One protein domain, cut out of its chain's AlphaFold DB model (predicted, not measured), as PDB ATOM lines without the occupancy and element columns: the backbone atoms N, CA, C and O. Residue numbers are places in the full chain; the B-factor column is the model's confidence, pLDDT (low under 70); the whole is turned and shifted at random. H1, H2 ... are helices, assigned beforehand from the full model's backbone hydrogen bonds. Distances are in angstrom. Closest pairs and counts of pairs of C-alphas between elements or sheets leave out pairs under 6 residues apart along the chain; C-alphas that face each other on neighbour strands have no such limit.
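AT A GLANCE: This is residues 13 to 57 of the 97 residues of an uncharacterized protein of Streptococcus parasanguinis (UniProt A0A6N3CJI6). Three helices make an open U: H2 is the base, H1 rises at one end and H3 at the other, with an empty gap between H1 and H3. Residues 52 to 57 stick out, of which 52 to 55 belong to H3. The 45 printed residues, with helices H1, H2, H3 in that order and no named strand, are all helix in class and loose, with a radius of gyration of the C-alphas of 12.2 A and spans of 28 by 23 by 15 A.

HOW THE PARTS SIT: H2, residues 30 to 42, and H1, residues 13 to 25, only just touch, with 3 pairs of C-alphas within 8 A, the closest those of Leu 30 and Lys 20, 6.7 A apart. H1 touches with residues 19 to 23 alone, H2 with residue 30 alone. Their lines are about perpendicular, at 84 degrees. H3, residues 48 to 55, is close to H2 but not clearly touching; their closest C-alphas, of Pro 48 and Ile 41, are 6.0 A apart. They run opposite ways at a steep tilt of 52 degrees. H1 and H3 are apart. In H2 every O i to N i+4 pair is within hydrogen-bond range; in H1 8 of 9, in H3 3 of 4.

IN THESE COORDINATES: H2 measures 18.2 A from first to last C-alpha. H1 measures 19.4 A from C-alpha 13 at (-1.644, 30.885, -28.270). H3 measures 11.4 A, to C-alpha 55 at (1.939, 42.771, -14.232).

THE WHOLE: The farthest C-alphas, of Thr 14 and Thr 43, are 30.4 A apart. The printed part has no cut, and both links are tight. Residues 55 to 57 have pLDDT under 70.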
ATOM      1  N   SER A  13      -2.244  32.180 -27.939       87.25
ATOM      2  CA  SER A  13      -1.644  30.885 -28.270       87.25
ATOM      3  C   SER A  13      -0.130  30.868 -28.048       87.25
ATOM      4  O   SER A  13       0.420  29.821 -27.710       87.25
ATOM      5  N   THR A  14       0.540  32.006 -28.230       91.25
ATOM      6  CA  THR A  14       1.992  32.134 -28.088       91.25
ATOM      7  C   THR A  14       2.381  32.025 -26.621       91.25
ATOM      8  O   THR A  14       3.181  31.163 -26.259       91.25
ATOM      9  N   PHE A  15       1.737  32.820 -25.758       87.25
ATOM     10  CA  PHE A  15       1.985  32.787 -24.315       87.25
ATOM     11  C   PHE A  15       1.605  31.439 -23.700       87.25
ATOM     12  O   PHE A  15       2.335  30.919 -22.855       87.25
ATOM     13  N   TYR A  16       0.502  30.832 -24.151       88.12
ATOM     14  CA  TYR A  16       0.107  29.498 -23.705       88.12
ATOM     15  C   TYR A  16       1.190  28.455 -24.005       88.12
ATOM     16  O   TYR A  16       1.567  27.684 -23.120       88.12
ATOM     17  N   GLN A  17       1.711  28.445 -25.234       88.81
ATOM     18  CA  GLN A  17       2.708  27.467 -25.657       88.81
ATOM     19  C   GLN A  17       4.055  27.680 -24.954       88.81
ATOM     20  O   GLN A  17       4.618  26.722 -24.429       88.81
ATOM     21  N   GLN A  18       4.516  28.928 -24.847       89.94
ATOM     22  CA  GLN A  18       5.740  29.272 -24.114       89.94
ATOM     23  C   GLN A  18       5.657  28.858 -22.642       89.94
ATOM     24  O   GLN A  18       6.566  28.220 -22.115       89.94
ATOM     25  N   THR A  19       4.540  29.163 -21.978       86.81
ATOM     26  CA  THR A  19       4.359  28.803 -20.566       86.81
ATOM     27  C   THR A  19       4.331  27.287 -20.389       86.81
ATOM     28  O   THR A  19       4.911  26.756 -19.447       86.81
ATOM     29  N   LYS A  20       3.695  26.563 -21.315       88.62
ATOM     30  CA  LYS A  20       3.667  25.099 -21.295       88.62
ATOM     31  C   LYS A  20       5.067  24.490 -21.420       88.62
ATOM     32  O   LYS A  20       5.332  23.484 -20.772       88.62
ATOM     33  N   GLU A  21       5.942  25.080 -22.229       89.50
ATOM     34  CA  GLU A  21       7.334  24.638 -22.380       89.50
ATOM     35  C   GLU A  21       8.159  24.893 -21.117       89.50
ATOM     36  O   GLU A  21       8.872  23.996 -20.677       89.50
ATOM     37  N   ILE A  22       7.999  26.060 -20.485       88.88
ATOM     38  CA  ILE A  22       8.673  26.394 -19.218       88.88
ATOM     39  C   ILE A  22       8.262  25.412 -18.112       88.88
ATOM     40  O   ILE A  22       9.107  24.858 -17.415       88.88
ATOM     41  N   LEU A  23       6.960  25.150 -17.977       88.75
ATOM     42  CA  LEU A  23       6.427  24.282 -16.922       88.75
ATOM     43  C   LEU A  23       6.712  22.790 -17.153       88.75
ATOM     44  O   LEU A  23       6.664  22.001 -16.205       88.75
ATOM     45  N   ALA A  24       7.013  22.390 -18.395       85.94
ATOM     46  CA  ALA A  24       7.342  21.005 -18.720       85.94
ATOM     47  C   ALA A  24       8.625  20.534 -18.015       85.94
ATOM     48  O   ALA A  24       8.704  19.365 -17.632       85.94
ATOM     49  N   ASP A  25       9.588  21.436 -17.802       84.94
ATOM     50  CA  ASP A  25      10.824  21.153 -17.064       84.94
ATOM     51  C   ASP A  25      10.544  20.857 -15.579       84.94
ATOM     52  O   ASP A  25      11.058  19.897 -15.003       84.94
ATOM     53  N   GLU A  26       9.608  21.600 -14.981       84.62
ATOM     54  CA  GLU A  26       9.244  21.491 -13.563       84.62
ATOM     55  C   GLU A  26       8.225  20.377 -13.261       84.62
ATOM     56  O   GLU A  26       7.842  20.175 -12.106       84.62
ATOM     57  N   LYS A  27       7.774  19.628 -14.281       87.38
ATOM     58  CA  LYS A  27       6.685  18.629 -14.192       87.38
ATOM     59  C   LYS A  27       5.369  19.202 -13.647       87.38
ATOM     60  O   LYS A  27       4.548  18.457 -13.109       87.38
ATOM     61  N   LEU A  28       5.161  20.507 -13.790       89.69
ATOM     62  CA  LEU A  28       3.925  21.184 -13.418       89.69
ATOM     63  C   LEU A  28       3.038  21.351 -14.649       89.69
ATOM     64  O   LEU A  28       3.514  21.472 -15.777       89.69
ATOM     65  N   THR A  29       1.723  21.371 -14.443       87.75
ATOM     66  CA  THR A  29       0.782  21.701 -15.515       87.75
ATOM     67  C   THR A  29       0.237  23.112 -15.347       87.75
ATOM     68  O   THR A  29       0.151  23.653 -14.243       87.75
ATOM     69  N   LEU A  30      -0.219  23.704 -16.453       86.25
ATOM     70  CA  LEU A  30      -0.947  24.976 -16.418       86.25
ATOM     71  C   LEU A  30      -2.161  24.908 -15.480       86.25
ATOM     72  O   LEU A  30      -2.451  25.867 -14.769       86.25
ATOM     73  N   SER A  31      -2.852  23.766 -15.439       86.12
ATOM     74  CA  SER A  31      -3.983  23.557 -14.537       86.12
ATOM     75  C   SER A  31      -3.575  23.611 -13.065       86.12
ATOM     76  O   SER A  31      -4.314  24.185 -12.267       86.12
ATOM     77  N   ASP A  32      -2.407  23.078 -12.700       88.56
ATOM     78  CA  ASP A  32      -1.899  23.142 -11.322       88.56
ATOM     79  C   ASP A  32      -1.623  24.587 -10.903       88.56
ATOM     80  O   ASP A  32      -2.060  25.019  -9.833       88.56
ATOM     81  N   ILE A  33      -0.972  25.355 -11.783       88.44
ATOM     82  CA  ILE A  33      -0.666  26.772 -11.562       88.44
ATOM     83  C   ILE A  33      -1.955  27.585 -11.400       88.44
ATOM     84  O   ILE A  33      -2.110  28.303 -10.410       88.44
ATOM     85  N   PHE A  34      -2.911  27.449 -12.327       87.25
ATOM     86  CA  PHE A  34      -4.168  28.199 -12.263       87.25
ATOM     87  C   PHE A  34      -4.989  27.840 -11.025       87.25
ATOM     88  O   PHE A  34      -5.495  28.732 -10.345       87.25
ATOM     89  N   ASN A  35      -5.078  26.555 -10.676       87.75
ATOM     90  CA  ASN A  35      -5.783  26.128  -9.469       87.75
ATOM     91  C   ASN A  35      -5.119  26.673  -8.199       87.75
ATOM     92  O   ASN A  35      -5.815  27.112  -7.280       87.75
ATOM     93  N   ALA A  36      -3.785  26.684  -8.140       89.62
ATOM     94  CA  ALA A  36      -3.054  27.264  -7.021       89.62
ATOM     95  C   ALA A  36      -3.286  28.779  -6.910       89.62
ATOM     96  O   ALA A  36      -3.542  29.272  -5.809       89.62
ATOM     97  N   ALA A  37      -3.252  29.508  -8.029       87.56
ATOM     98  CA  ALA A  37      -3.513  30.946  -8.068       87.56
ATOM     99  C   ALA A  37      -4.942  31.277  -7.615       87.56
ATOM    100  O   ALA A  37      -5.128  32.077  -6.696       87.56
ATOM    101  N   LEU A  38      -5.949  30.593  -8.172       88.50
ATOM    102  CA  LEU A  38      -7.349  30.749  -7.769       88.50
ATOM    103  C   LEU A  38      -7.546  30.460  -6.282       88.50
ATOM    104  O   LEU A  38      -8.238  31.210  -5.597       88.50
ATOM    105  N   ARG A  39      -6.918  29.399  -5.762       90.62
ATOM    106  CA  ARG A  39      -6.997  29.067  -4.338       90.62
ATOM    107  C   ARG A  39      -6.389  30.171  -3.482       90.62
ATOM    108  O   ARG A  39      -7.018  30.568  -2.510       90.62
ATOM    109  N   LYS A  40      -5.211  30.686  -3.846       92.12
ATOM    110  CA  LYS A  40      -4.555  31.782  -3.117       92.12
ATOM    111  C   LYS A  40      -5.432  33.033  -3.072       92.12
ATOM    112  O   LYS A  40      -5.625  33.571  -1.983       92.12
ATOM    113  N   ILE A  41      -6.027  33.414  -4.205       89.88
ATOM    114  CA  ILE A  41      -6.973  34.535  -4.300       89.88
ATOM    115  C   ILE A  41      -8.203  34.282  -3.421       89.88
ATOM    116  O   ILE A  41      -8.553  35.114  -2.589       89.88
ATOM    117  N   ALA A  42      -8.828  33.107  -3.534       88.62
ATOM    118  CA  ALA A  42     -10.016  32.760  -2.752       88.62
ATOM    119  C   ALA A  42      -9.748  32.720  -1.236       88.62
ATOM    120  O   ALA A  42     -10.634  33.025  -0.444       88.62
ATOM    121  N   THR A  43      -8.530  32.356  -0.827       92.00
ATOM    122  CA  THR A  43      -8.107  32.363   0.584       92.00
ATOM    123  C   THR A  43      -7.630  33.730   1.083       92.00
ATOM    124  O   THR A  43      -7.284  33.844   2.255       92.00
ATOM    125  N   GLY A  44      -7.576  34.750   0.220       89.44
ATOM    126  CA  GLY A  44      -7.064  36.081   0.561       89.44
ATOM    127  C   GLY A  44      -5.545  36.147   0.758       89.44
ATOM    128  O   GLY A  44      -5.039  37.147   1.251       89.44
ATOM    129  N   ALA A  45      -4.802  35.101   0.380       90.94
ATOM    130  CA  ALA A  45      -3.339  35.093   0.436       90.94
ATOM    131  C   ALA A  45      -2.706  35.970  -0.658       90.94
ATOM    132  O   ALA A  45      -1.541  36.343  -0.555       90.94
ATOM    133  N   VAL A  46      -3.463  36.252  -1.719       88.38
ATOM    134  CA  VAL A  46      -3.093  37.147  -2.815       88.38
ATOM    135  C   VAL A  46      -4.290  38.047  -3.085       88.38
ATOM    136  O   VAL A  46      -5.387  37.538  -3.323       88.38
ATOM    137  N   ASP A  47      -4.084  39.362  -3.065       89.75
ATOM    138  CA  ASP A  47      -5.110  40.300  -3.506       89.75
ATOM    139  C   ASP A  47      -5.199  40.273  -5.045       89.75
ATOM    140  O   ASP A  47      -4.188  40.466  -5.729       89.75
ATOM    141  N   PRO A  48      -6.381  40.006  -5.630       85.56
ATOM    142  CA  PRO A  48      -6.510  39.889  -7.078       85.56
ATOM    143  C   PRO A  48      -6.277  41.210  -7.816       85.56
ATOM    144  O   PRO A  48      -5.888  41.167  -8.981       85.56
ATOM    145  N   LYS A  49      -6.488  42.374  -7.181       84.94
ATOM    146  CA  LYS A  49      -6.151  43.655  -7.812       84.94
ATOM    147  C   LYS A  49      -4.640  43.805  -7.857       84.94
ATOM    148  O   LYS A  49      -4.109  44.032  -8.936       84.94
ATOM    149  N   GLU A  50      -3.948  43.621  -6.736       83.06
ATOM    150  CA  GLU A  50      -2.482  43.716  -6.704       83.06
ATOM    151  C   GLU A  50      -1.806  42.713  -7.642       83.06
ATOM    152  O   GLU A  50      -0.829  43.060  -8.305       83.06
ATOM    153  N   PHE A  51      -2.346  41.498  -7.761       82.69
ATOM    154  CA  PHE A  51      -1.828  40.480  -8.676       82.69
ATOM    155  C   PHE A  51      -1.859  40.934 -10.143       82.69
ATOM    156  O   PHE A  51      -0.896  40.714 -10.869       82.69
ATOM    157  N   VAL A  52      -2.937  41.602 -10.568       79.62
ATOM    158  CA  VAL A  52      -3.072  42.139 -11.934       79.62
ATOM    159  C   VAL A  52      -2.257  43.425 -12.108       79.62
ATOM    160  O   VAL A  52      -1.576  43.585 -13.116       79.62
ATOM    161  N   PHE A  53      -2.274  44.317 -11.114       76.69
ATOM    162  CA  PHE A  53      -1.534  45.583 -11.158       76.69
ATOM    163  C   PHE A  53      -0.013  45.399 -11.167       76.69
ATOM    164  O   PHE A  53       0.699  46.231 -11.724       76.69
ATOM    165  N   SER A  54       0.491  44.318 -10.568       72.38
ATOM    166  CA  SER A  54       1.923  43.995 -10.579       72.38
ATOM    167  C   SER A  54       2.443  43.695 -11.987       72.38
ATOM    168  O   SER A  54       3.581  44.033 -12.295       72.38
ATOM    169  N   ASP A  55       1.609  43.090 -12.837       66.25
ATOM    170  CA  ASP A  55       1.939  42.771 -14.232       66.25
ATOM    171  C   ASP A  55       1.805  44.006 -15.137       66.25
ATOM    172  O   ASP A  55       2.558  44.202 -16.088       66.25
ATOM    173  N   SER A  56       0.876  44.899 -14.790       65.75
ATOM    174  CA  SER A  56       0.617  46.143 -15.504       65.75
ATOM    175  C   SER A  56       1.414  47.328 -14.957       65.75
ATOM    176  O   SER A  56       0.908  48.448 -15.047       65.75
ATOM    177  N   GLN A  57       2.598  47.128 -14.352       58.34
ATOM    178  CA  GLN A  57       3.442  48.259 -13.952       58.34
ATOM    179  C   GLN A  57       3.752  49.090 -15.190       58.34
ATOM    180  O   GLN A  57       4.618  48.804 -16.013       58.34
TER     181      GLN A  57